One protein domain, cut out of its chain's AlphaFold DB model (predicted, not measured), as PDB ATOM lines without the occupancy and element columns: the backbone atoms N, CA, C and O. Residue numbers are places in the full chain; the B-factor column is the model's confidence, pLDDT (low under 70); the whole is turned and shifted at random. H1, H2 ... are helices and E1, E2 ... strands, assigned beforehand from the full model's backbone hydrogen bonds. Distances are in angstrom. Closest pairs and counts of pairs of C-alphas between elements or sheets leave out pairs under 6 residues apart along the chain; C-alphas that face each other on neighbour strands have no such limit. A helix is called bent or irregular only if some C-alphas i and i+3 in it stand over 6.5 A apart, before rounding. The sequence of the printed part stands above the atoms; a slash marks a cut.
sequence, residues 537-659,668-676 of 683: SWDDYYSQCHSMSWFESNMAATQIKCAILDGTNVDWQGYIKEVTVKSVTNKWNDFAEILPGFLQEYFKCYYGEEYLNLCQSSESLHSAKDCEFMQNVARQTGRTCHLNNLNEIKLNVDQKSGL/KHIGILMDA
ATOM      1  N   SER A 537     150.656  14.973 -40.008       69.38
ATOM      2  CA  SER A 537     150.598  16.423 -39.863       69.38
ATOM      3  C   SER A 537     149.314  16.961 -40.503       69.38
ATOM      4  O   SER A 537     148.814  16.416 -41.495       69.38
ATOM      5  N   TRP A 538     148.756  18.044 -39.959       71.12
ATOM      6  CA  TRP A 538     147.581  18.672 -40.564       71.12
ATOM      7  C   TRP A 538     147.812  19.104 -42.010       71.12
ATOM      8  O   TRP A 538     146.890  19.006 -42.811       71.12
ATOM      9  N   ASP A 539     149.024  19.520 -42.367       72.38
ATOM     10  CA  ASP A 539     149.347  19.950 -43.728       72.38
ATOM     11  C   ASP A 539     149.274  18.779 -44.729       72.38
ATOM     12  O   ASP A 539     148.750  18.926 -45.843       72.38
ATOM     13  N   ASP A 540     149.698  17.583 -44.309       74.50
ATOM     14  CA  ASP A 540     149.592  16.357 -45.109       74.50
ATOM     15  C   ASP A 540     148.137  15.900 -45.263       74.50
ATOM     16  O   ASP A 540     147.717  15.491 -46.348       74.50
ATOM     17  N   TYR A 541     147.331  16.018 -44.205       75.44
ATOM     18  CA  TYR A 541     145.898  15.732 -44.276       75.44
ATOM     19  C   TYR A 541     145.149  16.773 -45.126       75.44
ATOM     20  O   TYR A 541     144.322  16.422 -45.969       75.44
ATOM     21  N   TYR A 542     145.444  18.060 -44.948       72.19
ATOM     22  CA  TYR A 542     144.767  19.165 -45.623       72.19
ATOM     23  C   TYR A 542     145.002  19.134 -47.135       72.19
ATOM     24  O   TYR A 542     144.061  19.291 -47.917       72.19
ATOM     25  N   SER A 543     146.241  18.873 -47.554       73.12
ATOM     26  CA  SER A 543     146.602  18.759 -48.970       73.12
ATOM     27  C   SER A 543     145.975  17.539 -49.651       73.12
ATOM     28  O   SER A 543     145.585  17.633 -50.815       73.12
ATOM     29  N   GLN A 544     145.836  16.411 -48.944       74.38
ATOM     30  CA  GLN A 544     145.384  15.150 -49.545       74.38
ATOM     31  C   GLN A 544     143.891  14.844 -49.381       74.38
ATOM     32  O   GLN A 544     143.360  14.072 -50.184       74.38
ATOM     33  N   CYS A 545     143.237  15.405 -48.359       74.31
ATOM     34  CA  CYS A 545     141.874  15.047 -47.958       74.31
ATOM     35  C   CYS A 545     140.911  16.241 -47.824       74.31
ATOM     36  O   CYS A 545     139.694  16.028 -47.810       74.31
ATOM     37  N   HIS A 546     141.412  17.483 -47.752       71.50
ATOM     38  CA  HIS A 546     140.590  18.693 -47.604       71.50
ATOM     39  C   HIS A 546     140.489  19.514 -48.907       71.50
ATOM     40  O   HIS A 546     140.978  19.092 -49.954       71.50
ATOM     41  N   SER A 547     139.814  20.670 -48.850       62.53
ATOM     42  CA  SER A 547     139.257  21.467 -49.958       62.53
ATOM     43  C   SER A 547     140.095  21.613 -51.234       62.53
ATOM     44  O   SER A 547     139.498  21.764 -52.290       62.53
ATOM     45  N   MET A 548     141.431  21.545 -51.190       56.94
ATOM     46  CA  MET A 548     142.279  21.579 -52.393       56.94
ATOM     47  C   MET A 548     142.163  20.289 -53.238       56.94
ATOM     48  O   MET A 548     142.083  20.340 -54.463       56.94
ATOM     49  N   SER A 549     142.072  19.127 -52.589       58.59
ATOM     50  CA  SER A 549     142.042  17.798 -53.228       58.59
ATOM     51  C   SER A 549     140.690  17.420 -53.853       58.59
ATOM     52  O   SER A 549     140.640  16.578 -54.755       58.59
ATOM     53  N   TRP A 550     139.599  18.074 -53.431       66.94
ATOM     54  CA  TRP A 550     138.254  17.912 -54.008       66.94
ATOM     55  C   TRP A 550     138.107  18.584 -55.380       66.94
ATOM     56  O   TRP A 550     137.186  18.264 -56.130       66.94
ATOM     57  N   PHE A 551     138.992  19.534 -55.705       58.97
ATOM     58  CA  PHE A 551     139.024  20.170 -57.023       58.97
ATOM     59  C   PHE A 551     139.835  19.356 -58.039       58.97
ATOM     60  O   PHE A 551     139.493  19.359 -59.219       58.97
ATOM     61  N   GLU A 552     140.868  18.626 -57.600       61.91
ATOM     62  CA  GLU A 552     141.676  17.756 -58.471       61.91
ATOM     63  C   GLU A 552     141.084  16.347 -58.646       61.91
ATOM     64  O   GLU A 552     141.267  15.714 -59.687       61.91
ATOM     65  N   SER A 553     140.341  15.848 -57.653       61.62
ATOM     66  CA  SER A 553     139.674  14.541 -57.676       61.62
ATOM     67  C   SER A 553     138.227  14.657 -57.189       61.62
ATOM     68  O   SER A 553     137.922  15.479 -56.334       61.62
ATOM     69  N   ASN A 554     137.306  13.854 -57.739       72.19
ATOM     70  CA  ASN A 554     135.889  13.900 -57.353       72.19
ATOM     71  C   ASN A 554     135.729  13.646 -55.838       72.19
ATOM     72  O   ASN A 554     136.323  12.702 -55.321       72.19
ATOM     73  N   MET A 555     134.882  14.427 -55.155       67.25
ATOM     74  CA  MET A 555     134.685  14.409 -53.695       67.25
ATOM     75  C   MET A 555     134.510  12.993 -53.122       67.25
ATOM     76  O   MET A 555     135.109  12.647 -52.107       67.25
ATOM     77  N   ALA A 556     133.738  12.143 -53.805       68.81
ATOM     78  CA  ALA A 556     133.520  10.763 -53.378       68.81
ATOM     79  C   ALA A 556     134.801   9.904 -53.444       68.81
ATOM     80  O   ALA A 556     135.027   9.061 -52.579       68.81
ATOM     81  N   ALA A 557     135.662  10.122 -54.441       73.19
ATOM     82  CA  ALA A 557     136.929   9.405 -54.570       73.19
ATOM     83  C   ALA A 557     137.929   9.834 -53.485       73.19
ATOM     84  O   ALA A 557     138.623   8.985 -52.927       73.19
ATOM     85  N   THR A 558     137.956  11.124 -53.135       74.25
ATOM     86  CA  THR A 558     138.776  11.633 -52.028       74.25
ATOM     87  C   THR A 558     138.295  11.092 -50.680       74.25
ATOM     88  O   THR A 558     139.110  10.646 -49.878       74.25
ATOM     89  N   GLN A 559     136.978  11.034 -50.449       72.75
ATOM     90  CA  GLN A 559     136.404  10.457 -49.226       72.75
ATOM     91  C   GLN A 559     136.756   8.975 -49.057       72.75
ATOM     92  O   GLN A 559     137.137   8.558 -47.967       72.75
ATOM     93  N   ILE A 560     136.689   8.185 -50.132       76.44
ATOM     94  CA  ILE A 560     137.076   6.766 -50.098       76.44
ATOM     95  C   ILE A 560     138.581   6.619 -49.841       76.44
ATOM     96  O   ILE A 560     138.983   5.777 -49.042       76.44
ATOM     97  N   LYS A 561     139.417   7.446 -50.482       75.00
ATOM     98  CA  LYS A 561     140.876   7.436 -50.289       75.00
ATOM     99  C   LYS A 561     141.252   7.745 -48.837       75.00
ATOM    100  O   LYS A 561     142.128   7.093 -48.280       75.00
ATOM    101  N   CYS A 562     140.581   8.717 -48.232       75.25
ATOM    102  CA  CYS A 562     140.886   9.184 -46.884       75.25
ATOM    103  C   CYS A 562     140.161   8.402 -45.779       75.25
ATOM    104  O   CYS A 562     140.455   8.614 -44.607       75.25
ATOM    105  N   ALA A 563     139.291   7.448 -46.124       75.06
ATOM    106  CA  ALA A 563     138.648   6.556 -45.158       75.06
ATOM    107  C   ALA A 563     139.650   5.668 -44.396       75.06
ATOM    108  O   ALA A 563     139.363   5.236 -43.286       75.06
ATOM    109  N   ILE A 564     140.841   5.418 -44.957       73.81
ATOM    110  CA  ILE A 564     141.908   4.663 -44.276       73.81
ATOM    111  C   ILE A 564     142.454   5.381 -43.034       73.81
ATOM    112  O   ILE A 564     143.084   4.756 -42.188       73.81
ATOM    113  N   LEU A 565     142.217   6.690 -42.936       70.56
ATOM    114  CA  LEU A 565     142.658   7.516 -41.820       70.56
ATOM    115  C   LEU A 565     141.629   7.551 -40.682       70.56
ATOM    116  O   LEU A 565     141.858   8.235 -39.687       70.56
ATOM    117  N   ASP A 566     140.517   6.821 -40.797       69.75
ATOM    118  CA  ASP A 566     139.503   6.735 -39.746       69.75
ATOM    119  C   ASP A 566     140.107   6.169 -38.447       69.75
ATOM    120  O   ASP A 566     140.723   5.104 -38.435       69.75
ATOM    121  N   GLY A 567     139.978   6.921 -37.351       61.81
ATOM    122  CA  GLY A 567     140.592   6.596 -36.059       61.81
ATOM    123  C   GLY A 567     142.089   6.917 -35.922       61.81
ATOM    124  O   GLY A 567     142.684   6.542 -34.915       61.81
ATOM    125  N   THR A 568     142.709   7.603 -36.892       69.44
ATOM    126  CA  THR A 568     144.078   8.137 -36.739       69.44
ATOM    127  C   THR A 568     144.065   9.533 -36.112       69.44
ATOM    128  O   THR A 568     143.157  10.326 -36.359       69.44
ATOM    129  N   ASN A 569     145.077   9.835 -35.295       62.34
ATOM    130  CA  ASN A 569     145.207  11.128 -34.623       62.34
ATOM    131  C   ASN A 569     145.946  12.112 -35.530       62.34
ATOM    132  O   ASN A 569     147.074  11.832 -35.943       62.34
ATOM    133  N   VAL A 570     145.320  13.255 -35.809       67.50
ATOM    134  CA  VAL A 570     145.904  14.325 -36.629       67.50
ATOM    135  C   VAL A 570     146.089  15.566 -35.765       67.50
ATOM    136  O   VAL A 570     145.156  16.008 -35.089       67.50
ATOM    137  N   ASP A 571     147.287  16.145 -35.813       62.38
ATOM    138  CA  ASP A 571     147.610  17.375 -35.091       62.38
ATOM    139  C   ASP A 571     147.135  18.587 -35.886       62.38
ATOM    140  O   ASP A 571     147.820  19.069 -36.785       62.38
ATOM    141  N   TRP A 572     145.938  19.071 -35.560       66.19
ATOM    142  CA  TRP A 572     145.308  20.208 -36.222       66.19
ATOM    143  C   TRP A 572     145.761  21.564 -35.651       66.19
ATOM    144  O   TRP A 572     145.894  21.730 -34.437       66.19
ATOM    145  N   GLN A 573     145.929  22.565 -36.527       61.47
ATOM    146  CA  GLN A 573     146.162  23.961 -36.143       61.47
ATOM    147  C   GLN A 573     145.186  24.904 -36.856       61.47
ATOM    148  O   GLN A 573     145.042  24.877 -38.078       61.47
ATOM    149  N   GLY A 574     144.564  25.810 -36.102       65.50
ATOM    150  CA  GLY A 574     143.851  26.944 -36.681       65.50
ATOM    151  C   GLY A 574     143.134  27.814 -35.658       65.50
ATOM    152  O   GLY A 574     143.287  27.658 -34.449       65.50
ATOM    153  N   TYR A 575     142.374  28.782 -36.171       65.31
ATOM    154  CA  TYR A 575     141.793  29.851 -35.368       65.31
ATOM    155  C   TYR A 575     140.386  29.493 -34.886       65.31
ATOM    156  O   TYR A 575     139.479  29.193 -35.673       65.31
ATOM    157  N   ILE A 576     140.210  29.549 -33.569       62.56
ATOM    158  CA  ILE A 576     138.936  29.305 -32.900       62.56
ATOM    159  C   ILE A 576     138.102  30.586 -32.965       62.56
ATOM    160  O   ILE A 576     138.550  31.643 -32.522       62.56
ATOM    161  N   LYS A 577     136.890  30.499 -33.520       66.94
ATOM    162  CA  LYS A 577     135.947  31.623 -33.593       66.94
ATOM    163  C   LYS A 577     135.201  31.795 -32.277       66.94
ATOM    164  O   LYS A 577     135.027  32.914 -31.806       66.94
ATOM    165  N   GLU A 578     134.751  30.681 -31.708       70.12
ATOM    166  CA  GLU A 578     133.944  30.661 -30.497       70.12
ATOM    167  C   GLU A 578     134.140  29.333 -29.755       70.12
ATOM    168  O   GLU A 578     134.195  28.265 -30.368       70.12
ATOM    169  N   VAL A 579     134.251  29.398 -28.426       73.00
ATOM    170  CA  VAL A 579     134.228  28.220 -27.551       73.00
ATOM    171  C   VAL A 579     132.950  28.296 -26.732       73.00
ATOM    172  O   VAL A 579     132.830  29.139 -25.845       73.00
ATOM    173  N   THR A 580     131.999  27.415 -27.021       75.25
ATOM    174  CA  THR A 580     130.746  27.313 -26.267       75.25
ATOM    175  C   THR A 580     130.757  26.063 -25.395       75.25
ATOM    176  O   THR A 580     131.279  25.016 -25.771       75.25
ATOM    177  N   VAL A 581     130.199  26.136 -24.186       77.50
ATOM    178  CA  VAL A 581     130.065  24.948 -23.332       77.50
ATOM    179  C   VAL A 581     128.893  24.110 -23.845       77.50
ATOM    180  O   VAL A 581     127.753  24.563 -23.837       77.50
ATOM    181  N   LYS A 582     129.165  22.876 -24.276       78.12
ATOM    182  CA  LYS A 582     128.161  21.936 -24.799       78.12
ATOM    183  C   LYS A 582     127.357  21.277 -23.684       78.12
ATOM    184  O   LYS A 582     126.144  21.135 -23.791       78.12
ATOM    185  N   SER A 583     128.033  20.839 -22.628       77.56
ATOM    186  CA  SER A 583     127.383  20.270 -21.446       77.56
ATOM    187  C   SER A 583     128.336  20.266 -20.262       77.56
ATOM    188  O   SER A 583     129.500  19.895 -20.419       77.56
ATOM    189  N   VAL A 584     127.820  20.589 -19.081       82.94
ATOM    190  CA  VAL A 584     128.503  20.359 -17.805       82.94
ATOM    191  C   VAL A 584     127.822  19.174 -17.137       82.94
ATOM    192  O   VAL A 584     126.628  19.238 -16.854       82.94
ATOM    193  N   THR A 585     128.552  18.082 -16.924       85.88
ATOM    194  CA  THR A 585     128.027  16.890 -16.243       85.88
ATOM    195  C   THR A 585     128.752  16.678 -14.923       85.88
ATOM    196  O   THR A 585     129.980  16.634 -14.899       85.88
ATOM    197  N   ASN A 586     127.999  16.516 -13.831       84.62
ATOM    198  CA  ASN A 586     128.549  16.263 -12.502       84.62
ATOM    199  C   ASN A 586     127.857  15.061 -11.854       84.62
ATOM    200  O   ASN A 586     126.906  15.198 -11.085       84.62
ATOM    201  N   LYS A 587     128.403  13.875 -12.136       86.50
ATOM    202  CA  LYS A 587     127.895  12.593 -11.624       86.50
ATOM    203  C   LYS A 587     127.822  12.557 -10.090       86.50
ATOM    204  O   LYS A 587     126.987  11.857  -9.526       86.50
ATOM    205  N   TRP A 588     128.690  13.311  -9.412       84.81
ATOM    206  CA  TRP A 588     128.733  13.392  -7.952       84.81
ATOM    207  C   TRP A 588     127.643  14.293  -7.385       84.81
ATOM    208  O   TRP A 588     127.081  13.980  -6.336       84.81
ATOM    209  N   ASN A 589     127.305  15.381  -8.079       85.06
ATOM    210  CA  ASN A 589     126.160  16.200  -7.705       85.06
ATOM    211  C   ASN A 589     124.842  15.446  -7.936       85.06
ATOM    212  O   ASN A 589     123.984  15.480  -7.057       85.06
ATOM    213  N   ASP A 590     124.728  14.698  -9.038       86.44
ATOM    214  CA  ASP A 590     123.558  13.852  -9.319       86.44
ATOM    215  C   ASP A 590     123.348  12.813  -8.202       86.44
ATOM    216  O   ASP A 590     122.236  12.611  -7.716       86.44
ATOM    217  N   PHE A 591     124.433  12.195  -7.724       85.56
ATOM    218  CA  PHE A 591     124.382  11.283  -6.581       85.56
ATOM    219  C   PHE A 591     124.008  11.997  -5.273       85.56
ATOM    220  O   PHE A 591     123.203  11.489  -4.492       85.56
ATOM    221  N   ALA A 592     124.560  13.189  -5.033       84.75
ATOM    222  CA  ALA A 592     124.253  13.968  -3.840       84.75
ATOM    223  C   ALA A 592     122.772  14.386  -3.773       84.75
ATOM    224  O   ALA A 592     122.236  14.549  -2.681       84.75
ATOM    225  N   GLU A 593     122.095  14.557  -4.909       83.81
ATOM    226  CA  GLU A 593     120.656  14.863  -4.983       83.81
ATOM    227  C   GLU A 593     119.743  13.682  -4.642       83.81
ATOM    228  O   GLU A 593     118.601  13.892  -4.238       83.81
ATOM    229  N   ILE A 594     120.250  12.451  -4.714       88.69
ATOM    230  CA  ILE A 594     119.516  11.240  -4.322       88.69
ATOM    231  C   ILE A 594     119.543  11.038  -2.792       88.69
ATOM    232  O   ILE A 594     118.703  10.327  -2.235       88.69
ATOM    233  N   LEU A 595     120.492  11.661  -2.085       85.19
ATOM    234  CA  LEU A 595     120.656  11.499  -0.641       85.19
ATOM    235  C   LEU A 595     119.598  12.279   0.168       85.19
ATOM    236  O   LEU A 595     119.185  13.371  -0.225       85.19
ATOM    237  N   PRO A 596     119.196  11.778   1.355       83.69
ATOM    238  CA  PRO A 596     118.370  12.535   2.294       83.69
ATOM    239  C   PRO A 596     119.013  13.885   2.643       83.69
ATOM    240  O   PRO A 596     120.220  13.952   2.870       83.69
ATOM    241  N   GLY A 597     118.209  14.948   2.764       77.94
ATOM    242  CA  GLY A 597     118.710  16.329   2.883       77.94
ATOM    243  C   GLY A 597     119.710  16.590   4.021       77.94
ATOM    244  O   GLY A 597     120.559  17.461   3.892       77.94
ATOM    245  N   PHE A 598     119.682  15.800   5.103       79.06
ATOM    246  CA  PHE A 598     120.663  15.916   6.191       79.06
ATOM    247  C   PHE A 598     122.062  15.371   5.834       79.06
ATOM    248  O   PHE A 598     123.045  15.781   6.444       79.06
ATOM    249  N   LEU A 599     122.170  14.465   4.855       83.12
ATOM    250  CA  LEU A 599     123.442  13.912   4.361       83.12
ATOM    251  C   LEU A 599     123.955  14.632   3.120       83.12
ATOM    252  O   LEU A 599     125.150  14.578   2.841       83.12
ATOM    253  N   GLN A 600     123.069  15.289   2.377       85.50
ATOM    254  CA  GLN A 600     123.412  15.946   1.122       85.50
ATOM    255  C   GLN A 600     124.490  17.023   1.312       85.50
ATOM    256  O   GLN A 600     125.480  17.026   0.580       85.50
ATOM    257  N   GLU A 601     124.339  17.894   2.313       81.88
ATOM    258  CA  GLU A 601     125.308  18.968   2.573       81.88
ATOM    259  C   GLU A 601     126.633  18.419   3.123       81.88
ATOM    260  O   GLU A 601     127.706  18.828   2.690       81.88
ATOM    261  N   TYR A 602     126.568  17.408   3.999       85.12
ATOM    262  CA  TYR A 602     127.759  16.740   4.534       85.12
ATOM    263  C   TYR A 602     128.581  16.071   3.425       85.12
ATOM    264  O   TYR A 602     129.800  16.220   3.367       85.12
ATOM    265  N   PHE A 603     127.914  15.369   2.505       87.38
ATOM    266  CA  PHE A 603     128.562  14.723   1.367       87.38
ATOM    267  C   PHE A 603     129.197  15.746   0.415       87.38
ATOM    268  O   PHE A 603     130.340  15.564  -0.008       87.38
ATOM    269  N   LYS A 604     128.484  16.843   0.118       87.50
ATOM    270  CA  LYS A 604     128.991  17.937  -0.724       87.50
ATOM    271  C   LYS A 604     130.207  18.630  -0.109       87.50
ATOM    272  O   LYS A 604     131.120  18.953  -0.854       87.50
ATOM    273  N   CYS A 605     130.254  18.817   1.209       86.50
ATOM    274  CA  CYS A 605     131.424  19.390   1.885       86.50
ATOM    275  C   CYS A 605     132.599  18.423   2.024       86.50
ATOM    276  O   CYS A 605     133.742  18.861   2.034       86.50
ATOM    277  N   TYR A 606     132.343  17.120   2.134       88.44
ATOM    278  CA  TYR A 606     133.416  16.138   2.283       88.44
ATOM    279  C   TYR A 606     134.199  15.919   0.982       88.44
ATOM    280  O   TYR A 606     135.419  15.782   1.013       88.44
ATOM    281  N   TYR A 607     133.499  15.863  -0.156       85.56
ATOM    282  CA  TYR A 607     134.112  15.622  -1.469       85.56
ATOM    283  C   TYR A 607     134.299  16.884  -2.313       85.56
ATOM    284  O   TYR A 607     135.011  16.846  -3.315       85.56
ATOM    285  N   GLY A 608     133.610  17.966  -1.964       84.81
ATOM    286  CA  GLY A 608     133.660  19.233  -2.678       84.81
ATOM    287  C   GLY A 608     134.498  20.277  -1.960       84.81
ATOM    288  O   GLY A 608     135.282  19.982  -1.064       84.81
ATOM    289  N   GLU A 609     134.303  21.523  -2.365       82.50
ATOM    290  CA  GLU A 609     134.987  22.679  -1.802       82.50
ATOM    291  C   GLU A 609     133.981  23.687  -1.256       82.50
ATOM    292  O   GLU A 609     132.828  23.775  -1.697       82.50
ATOM    293  N   GLU A 610     134.426  24.492  -0.302       79.62
ATOM    294  CA  GLU A 610     133.630  25.598   0.211       79.62
ATOM    295  C   GLU A 610     133.526  26.713  -0.830       79.62
ATOM    296  O   GLU A 610     134.501  27.057  -1.503       79.62
ATOM    297  N   TYR A 611     132.353  27.350  -0.910       75.12
ATOM    298  CA  TYR A 611     132.171  28.518  -1.781       75.12
ATOM    299  C   TYR A 611     133.129  29.679  -1.447       75.12
ATOM    300  O   TYR A 611     133.377  30.531  -2.294       75.12
ATOM    301  N   LEU A 612     133.682  29.707  -0.229       66.50
ATOM    302  CA  LEU A 612     134.643  30.709   0.246       66.50
ATOM    303  C   LEU A 612     136.011  30.620  -0.449       66.50
ATOM    304  O   LEU A 612     136.668  31.644  -0.630       66.50
ATOM    305  N   ASN A 613     136.427  29.419  -0.863       68.00
ATOM    306  CA  ASN A 613     137.772  29.180  -1.397       68.00
ATOM    307  C   ASN A 613     137.875  29.428  -2.912       68.00
ATOM    308  O   ASN A 613     138.968  29.676  -3.417       68.00
ATOM    309  N   LEU A 614     136.741  29.459  -3.626       64.06
ATOM    310  CA  LEU A 614     136.661  29.747  -5.068       64.06
ATOM    311  C   LEU A 614     137.285  31.095  -5.468       64.06
ATOM    312  O   LEU A 614     137.711  31.263  -6.606       64.06
ATOM    313  N   CYS A 615     137.335  32.061  -4.550       62.84
ATOM    314  CA  CYS A 615     137.735  33.437  -4.852       62.84
ATOM    315  C   CYS A 615     139.214  33.735  -4.587       62.84
ATOM    316  O   CYS A 615     139.653  34.863  -4.803       62.84
ATOM    317  N   GLN A 616     139.987  32.753  -4.116       58.53
ATOM    318  CA  GLN A 616     141.428  32.916  -3.890       58.53
ATOM    319  C   GLN A 616     142.282  32.479  -5.087       58.53
ATOM    320  O   GLN A 616     143.451  32.850  -5.149       58.53
ATOM    321  N   SER A 617     141.728  31.716  -6.035       53.84
ATOM    322  CA  SER A 617     142.510  31.015  -7.064       53.84
ATOM    323  C   SER A 617     142.441  31.599  -8.482       53.84
ATOM    324  O   SER A 617     143.149  31.102  -9.355       53.84
ATOM    325  N   SER A 618     141.656  32.653  -8.752       49.56
ATOM    326  CA  SER A 618     141.537  33.227 -10.102       49.56
ATOM    327  C   SER A 618     142.244  34.584 -10.252       49.56
ATOM    328  O   SER A 618     141.699  35.653  -9.972       49.56
ATOM    329  N   GLU A 619     143.465  34.555 -10.793       47.97
ATOM    330  CA  GLU A 619     144.138  35.724 -11.375       47.97
ATOM    331  C   GLU A 619     143.385  36.203 -12.633       47.97
ATOM    332  O   GLU A 619     143.764  35.926 -13.767       47.97
ATOM    333  N   SER A 620     142.280  36.927 -12.462       44.09
ATOM    334  CA  SER A 620     141.804  37.867 -13.482       44.09
ATOM    335  C   SER A 620     140.912  38.941 -12.857       44.09
ATOM    336  O   SER A 620     139.960  38.669 -12.130       44.09
ATOM    337  N   LEU A 621     141.239  40.198 -13.159       45.38
ATOM    338  CA  LEU A 621     140.723  41.439 -12.558       45.38
ATOM    339  C   LEU A 621     139.190  41.643 -12.677       45.38
ATOM    340  O   LEU A 621     138.644  42.568 -12.082       45.38
ATOM    341  N   HIS A 622     138.483  40.775 -13.408       50.19
ATOM    342  CA  HIS A 622     137.020  40.764 -13.518       50.19
ATOM    343  C   HIS A 622     136.322  39.826 -12.513       50.19
ATOM    344  O   HIS A 622     135.127  39.974 -12.287       50.19
ATOM    345  N   SER A 623     137.056  38.934 -11.835       58.38
ATOM    346  CA  SER A 623     136.471  37.868 -11.010       58.38
ATOM    347  C   SER A 623     135.920  38.328  -9.651       58.38
ATOM    348  O   SER A 623     135.093  37.626  -9.080       58.38
ATOM    349  N   ALA A 624     136.337  39.480  -9.105       62.34
ATOM    350  CA  ALA A 624     136.010  39.860  -7.719       62.34
ATOM    351  C   ALA A 624     134.522  40.200  -7.497       62.34
ATOM    352  O   ALA A 624     133.935  39.771  -6.505       62.34
ATOM    353  N   LYS A 625     133.897  40.930  -8.433       65.94
ATOM    354  CA  LYS A 625     132.467  41.287  -8.353       65.94
ATOM    355  C   LYS A 625     131.556  40.077  -8.586       65.94
ATOM    356  O   LYS A 625     130.532  39.942  -7.921       65.94
ATOM    357  N   ASP A 626     131.957  39.182  -9.483       66.81
ATOM    358  CA  ASP A 626     131.216  37.951  -9.775       66.81
ATOM    359  C   ASP A 626     131.321  36.946  -8.614       66.81
ATOM    360  O   ASP A 626     130.343  36.281  -8.262       66.81
ATOM    361  N   CYS A 627     132.476  36.906  -7.943       72.25
ATOM    362  CA  CYS A 627     132.680  36.131  -6.721       72.25
ATOM    363  C   CYS A 627     131.800  36.611  -5.563       72.25
ATOM    364  O   CYS A 627     131.171  35.799  -4.882       72.25
ATOM    365  N   GLU A 628     131.706  37.929  -5.363       76.19
ATOM    366  CA  GLU A 628     130.844  38.521  -4.337       76.19
ATOM    367  C   GLU A 628     129.365  38.170  -4.578       76.19
ATOM    368  O   GLU A 628     128.634  37.820  -3.647       76.19
ATOM    369  N   PHE A 629     128.924  38.182  -5.838       79.81
ATOM    370  CA  PHE A 629     127.577  37.754  -6.209       79.81
ATOM    371  C   PHE A 629     127.320  36.275  -5.871       79.81
ATOM    372  O   PHE A 629     126.327  35.964  -5.206       79.81
ATOM    373  N   MET A 630     128.217  35.364  -6.261       71.06
ATOM    374  CA  MET A 630     128.063  33.928  -5.980       71.06
ATOM    375  C   MET A 630     128.048  33.627  -4.474       71.06
ATOM    376  O   MET A 630     127.226  32.832  -4.010       71.06
ATOM    377  N   GLN A 631     128.896  34.305  -3.697       74.75
ATOM    378  CA  GLN A 631     128.954  34.154  -2.243       74.75
ATOM    379  C   GLN A 631     127.656  34.622  -1.564       74.75
ATOM    380  O   GLN A 631     127.146  33.956  -0.656       74.75
ATOM    381  N   ASN A 632     127.081  35.734  -2.030       80.19
ATOM    382  CA  ASN A 632     125.811  36.249  -1.519       80.19
ATOM    383  C   ASN A 632     124.645  35.286  -1.794       80.19
ATOM    384  O   ASN A 632     123.822  35.046  -0.906       80.19
ATOM    385  N   VAL A 633     124.600  34.675  -2.980       80.81
ATOM    386  CA  VAL A 633     123.567  33.687  -3.343       80.81
ATOM    387  C   VAL A 633     123.715  32.387  -2.539       80.81
ATOM    388  O   VAL A 633     122.717  31.845  -2.052       80.81
ATOM    389  N   ALA A 634     124.941  31.900  -2.331       76.12
ATOM    390  CA  ALA A 634     125.202  30.707  -1.517       76.12
ATOM    391  C   ALA A 634     124.737  30.901  -0.062       76.12
ATOM    392  O   ALA A 634     124.023  30.062   0.495       76.12
ATOM    393  N   ARG A 635     125.031  32.073   0.518       76.50
ATOM    394  CA  ARG A 635     124.617  32.423   1.883       76.50
ATOM    395  C   ARG A 635     123.098  32.517   2.039       76.50
ATOM    396  O   ARG A 635     122.569  32.063   3.050       76.50
ATOM    397  N   GLN A 636     122.392  33.078   1.056       80.31
ATOM    398  CA  GLN A 636     120.925  33.181   1.090       80.31
ATOM    399  C   GLN A 636     120.225  31.828   0.921       80.31
ATOM    400  O   GLN A 636     119.146  31.623   1.470       80.31
ATOM    401  N   THR A 637     120.835  30.899   0.183       75.31
ATOM    402  CA  THR A 637     120.268  29.566  -0.083       75.31
ATOM    403  C   THR A 637     120.671  28.510   0.948       75.31
ATOM    404  O   THR A 637     120.212  27.373   0.855       75.31
ATOM    405  N   GLY A 638     121.498  28.871   1.937       73.75
ATOM    406  CA  GLY A 638     121.955  27.963   2.993       73.75
ATOM    407  C   GLY A 638     122.915  26.873   2.508       73.75
ATOM    408  O   GLY A 638     123.066  25.862   3.186       73.75
ATOM    409  N   ARG A 639     123.543  27.060   1.339       77.56
ATOM    410  CA  ARG A 639     124.510  26.122   0.755       77.56
ATOM    411  C   ARG A 639     125.920  26.558   1.125       77.56
ATOM    412  O   ARG A 639     126.303  27.700   0.875       77.56
ATOM    413  N   THR A 640     126.689  25.653   1.707       77.62
ATOM    414  CA  THR A 640     128.045  25.910   2.207       77.62
ATOM    415  C   THR A 640     129.116  25.391   1.252       77.62
ATOM    416  O   THR A 640     130.116  26.077   1.026       77.62
ATOM    417  N   CYS A 641     128.867  24.249   0.605       84.75
ATOM    418  CA  CYS A 641     129.846  23.587  -0.256       84.75
ATOM    419  C   CYS A 641     129.303  23.245  -1.647       84.75
ATOM    420  O   CYS A 641     128.093  23.176  -1.886       84.75
ATOM    421  N   HIS A 642     130.220  23.027  -2.586       84.31
ATOM    422  CA  HIS A 642     129.920  22.755  -3.986       84.31
ATOM    423  C   HIS A 642     130.890  21.732  -4.584       84.31
ATOM    424  O   HIS A 642     132.020  21.592  -4.132       84.31
ATOM    425  N   LEU A 643     130.450  21.021  -5.622       86.56
ATOM    426  CA  LEU A 643     131.220  19.945  -6.261       86.56
ATOM    427  C   LEU A 643     131.764  20.358  -7.640       86.56
ATOM    428  O   LEU A 643     132.024  19.486  -8.466       86.56
ATOM    429  N   ASN A 644     131.922  21.660  -7.923       82.31
ATOM    430  CA  ASN A 644     132.278  22.107  -9.280       82.31
ATOM    431  C   ASN A 644     133.680  21.670  -9.717       82.31
ATOM    432  O   ASN A 644     133.906  21.539 -10.914       82.31
ATOM    433  N   ASN A 645     134.594  21.397  -8.781       79.69
ATOM    434  CA  ASN A 645     135.912  20.835  -9.094       79.69
ATOM    435  C   ASN A 645     135.800  19.459  -9.797       79.69
ATOM    436  O   ASN A 645     136.635  19.082 -10.608       79.69
ATOM    437  N   LEU A 646     134.703  18.730  -9.568       81.12
ATOM    438  CA  LEU A 646     134.428  17.433 -10.195       81.12
ATOM    439  C   LEU A 646     133.542  17.550 -11.450       81.12
ATOM    440  O   LEU A 646     132.971  16.552 -11.898       81.12
ATOM    441  N   ASN A 647     133.385  18.756 -12.003       81.38
ATOM    442  CA  ASN A 647     132.624  18.968 -13.228       81.38
ATOM    443  C   ASN A 647     133.399  18.458 -14.445       81.38
ATOM    444  O   ASN A 647     134.512  18.897 -14.724       81.38
ATOM    445  N   GLU A 648     132.758  17.607 -15.240       83.31
ATOM    446  CA  GLU A 648     133.231  17.267 -16.578       83.31
ATOM    447  C   GLU A 648     132.592  18.249 -17.571       83.31
ATOM    448  O   GLU A 648     131.371  18.254 -17.765       83.31
ATOM    449  N   ILE A 649     133.409  19.126 -18.159       81.88
ATOM    450  CA  ILE A 649     132.958  20.174 -19.082       81.88
ATOM    451  C   ILE A 649     133.259  19.723 -20.508       81.88
ATOM    452  O   ILE A 649     134.416  19.594 -20.900       81.88
ATOM    453  N   LYS A 650     132.214  19.522 -21.309       81.94
ATOM    454  CA  LYS A 650     132.359  19.298 -22.748       81.94
ATOM    455  C   LYS A 650     132.242  20.633 -23.456       81.94
ATOM    456  O   LYS A 650     131.233  21.321 -23.306       81.94
ATOM    457  N   LEU A 651     133.260  20.983 -24.224       77.69
ATOM    458  CA  LEU A 651     133.305  22.208 -25.011       77.69
ATOM    459  C   LEU A 651     132.932  21.886 -26.458       77.69
ATOM    460  O   LEU A 651     133.312  20.842 -26.986       77.69
ATOM    461  N   ASN A 652     132.163  22.768 -27.081       77.38
ATOM    462  CA  ASN A 652     132.030  22.841 -28.522       77.38
ATOM    463  C   ASN A 652     132.937  23.970 -29.013       77.38
ATOM    464  O   ASN A 652     132.887  25.087 -28.494       77.38
ATOM    465  N   VAL A 653     133.792  23.656 -29.976       73.50
ATOM    466  CA  VAL A 653     134.777  24.591 -30.514       73.50
ATOM    467  C   VAL A 653     134.407  24.834 -31.964       73.50
ATOM    468  O   VAL A 653     134.554  23.940 -32.794       73.50
ATOM    469  N   ASP A 654     133.917  26.035 -32.256       69.25
ATOM    470  CA  ASP A 654     133.561  26.421 -33.614       69.25
ATOM    471  C   ASP A 654     134.764  27.111 -34.265       69.25
ATOM    472  O   ASP A 654     135.286  28.129 -33.794       69.25
ATOM    473  N   GLN A 655     135.231  26.530 -35.363       66.81
ATOM    474  CA  GLN A 655     136.391  27.000 -36.110       66.81
ATOM    475  C   GLN A 655     135.970  27.990 -37.208       66.81
ATOM    476  O   GLN A 655     134.952  27.791 -37.875       66.81
ATOM    477  N   LYS A 656     136.779  29.031 -37.460       59.88
ATOM    478  CA  LYS A 656     136.658  29.844 -38.686       59.88
ATOM    479  C   LYS A 656     137.612  29.287 -39.748       59.88
ATOM    480  O   LYS A 656     138.825  29.281 -39.544       59.88
ATOM    481  N   SER A 657     137.090  28.825 -40.881       54.19
ATOM    482  CA  SER A 657     137.898  28.486 -42.055       54.19
ATOM    483  C   SER A 657     137.994  29.701 -42.985       54.19
ATOM    484  O   SER A 657     136.992  30.177 -43.509       54.19
ATOM    485  N   GLY A 658     139.214  30.203 -43.196       47.50
ATOM    486  CA  GLY A 658     139.529  31.111 -44.303       47.50
ATOM    487  C   GLY A 658     139.760  32.586 -43.951       47.50
ATOM    488  O   GLY A 658     138.906  33.258 -43.379       47.50
ATOM    489  N   LEU A 659     140.956  33.039 -44.351       43.31
ATOM    490  CA  LEU A 659     141.369  34.364 -44.838       43.31
ATOM    491  C   LEU A 659     140.302  35.476 -44.816       43.31
ATOM    492  O   LEU A 659     139.742  35.841 -45.842       43.31
ATOM    493  N   LYS A 668     145.183  32.956 -28.903       42.91
ATOM    494  CA  LYS A 668     145.604  31.801 -28.107       42.91
ATOM    495  C   LYS A 668     145.784  30.617 -29.046       42.91
ATOM    496  O   LYS A 668     144.810  30.079 -29.560       42.91
ATOM    497  N   HIS A 669     147.037  30.230 -29.255       38.31
ATOM    498  CA  HIS A 669     147.381  28.966 -29.894       38.31
ATOM    499  C   HIS A 669     147.072  27.819 -28.928       38.31
ATOM    500  O   HIS A 669     147.561  27.816 -27.799       38.31
ATOM    501  N   ILE A 670     146.266  26.850 -29.362       45.31
ATOM    502  CA  ILE A 670     146.000  25.620 -28.611       45.31
ATOM    503  C   ILE A 670     146.152  24.455 -29.590       45.31
ATOM    504  O   ILE A 670     145.420  24.384 -30.572       45.31
ATOM    505  N   GLY A 671     147.118  23.569 -29.334       41.72
ATOM    506  CA  GLY A 671     147.224  22.286 -30.027       41.72
ATOM    507  C   GLY A 671     146.274  21.285 -29.377       41.72
ATOM    508  O   GLY A 671     146.329  21.096 -28.161       41.72
ATOM    509  N   ILE A 672     145.376  20.691 -30.162       52.91
ATOM    510  CA  ILE A 672     144.398  19.704 -29.689       52.91
ATOM    511  C   ILE A 672     144.523  18.464 -30.569       52.91
ATOM    512  O   ILE A 672     144.407  18.557 -31.788       52.91
ATOM    513  N   LEU A 673     144.731  17.312 -29.936       42.81
ATOM    514  CA  LEU A 673     144.751  16.013 -30.598       42.81
ATOM    515  C   LEU A 673     143.298  15.583 -30.855       42.81
ATOM    516  O   LEU A 673     142.519  15.465 -29.904       42.81
ATOM    517  N   MET A 674     142.911  15.390 -32.116       48.56
ATOM    518  CA  MET A 674     141.567  14.932 -32.483       48.56
ATOM    519  C   MET A 674     141.630  13.687 -33.368       48.56
ATOM    520  O   MET A 674     142.499  13.573 -34.234       48.56
ATOM    521  N   ASP A 675     140.667  12.784 -33.177       37.69
ATOM    522  CA  ASP A 675     140.456  11.649 -34.074       37.69
ATOM    523  C   ASP A 675     140.003  12.174 -35.446       37.69
ATOM    524  O   ASP A 675     139.049  12.958 -35.539       37.69
ATOM    525  N   ALA A 676     140.627  11.707 -36.527       44.72
ATOM    526  CA  ALA A 676     140.346  12.150 -37.896       44.72
ATOM    527  C   ALA A 676     138.863  12.018 -38.318       44.72
ATOM    528  O   ALA A 676     138.405  12.737 -39.204       44.72
TER     529      ALA A 676
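Overview. This is residues 537 to 659 and 668 to 676 of the 683 residues of the protein "Wolframin" of Eumeta variegata (UniProt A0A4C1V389). Two lobes sit at the ends of a long two-stranded ribbon, E2 and E3, which makes the bridge between them. One lobe holds the helices H1, H2 and H3 beside a small two-stranded sheet, E1 and E4; the other is a loose cluster of the helical hairpin H4 and H5, the helix H6 and the loop of residues 608 to 622. The 132 printed residues include six named helices and four named strands, in the order H1 H2 H3 E1 E2 H4 H5 H6 E3 E4, of mixed class, and both sheets, E1 - E4 and E2 - E3, are antiparallel. The whole is extended and flat, with a radius of gyration of the C-alphas of 22.8 A and spans of 67 by 36 by 19 A.

Arrangement. H1, residues 538 to 545, touches H3, residues 555 to 565, at a steep tilt of 46 degrees, opposite ways; the closest C-alphas, of Cys 545 and Cys 562, are 6.0 A apart. H2, residues 549 to 552, is close to but not clearly touching H3, with the C-alphas of Trp 550 and Thr 558 at 6.6 A. E1, residues 569 to 572, is antiparallel to E4, residues 672 to 675, at 138 degrees, with N 570 and O 674 within hydrogen-bond range at 3.2 A. E2, residues 576 to 585, is antiparallel to E3, residues 648 to 655, at 157 degrees; N 580 and O 652 are 2.9 A apart, N 652 and O 580 2.7 A. H4, residues 587 to 594, and H5, residues 597 to 607, touch as a helical hairpin at a shallow tilt of 20 degrees, opposite ways; the C-alphas of Ala 592 and Gln 600 are closest, at 5.4 A. H6, residues 623 to 637, touches no helix. Every O i to N i+4 pair is within hydrogen-bond range in H1 and H6, against 5 of 7 in H3, 3 of 4 in H4 and 5 of 7 in H5; H2 is too short for such a pair.

Along the chain. H1 begins at C-alpha 538, (147.581, 18.672, -40.564). H3 is 15.9 A long and only just irregular, with C-alphas 561 and 564 at 6.7 A. E2 is 23.5 A long and ends at C-alpha 585, (128.027, 16.890, -16.243). H5 is 16.0 A long and only just irregular, with C-alphas 598 and 601 at 6.6 A. H6 is 21.2 A long and E3 22.1 A. E4 ends at C-alpha 675, (140.456, 11.649, -34.074).

Size, cuts and confidence. The C-alphas of Glu 552 and Phe 598, the two farthest apart, are 68.0 A from each other. Residues 660 to 667 are not printed, and C-alphas 659 and 668 are 17.4 A apart across the cut. The link from H5 to H6, 15 residues, is long. The mean pLDDT of the printed part is 70.8, and 52 residues are under 70, among them residues 612 to 626 and 668 to 676.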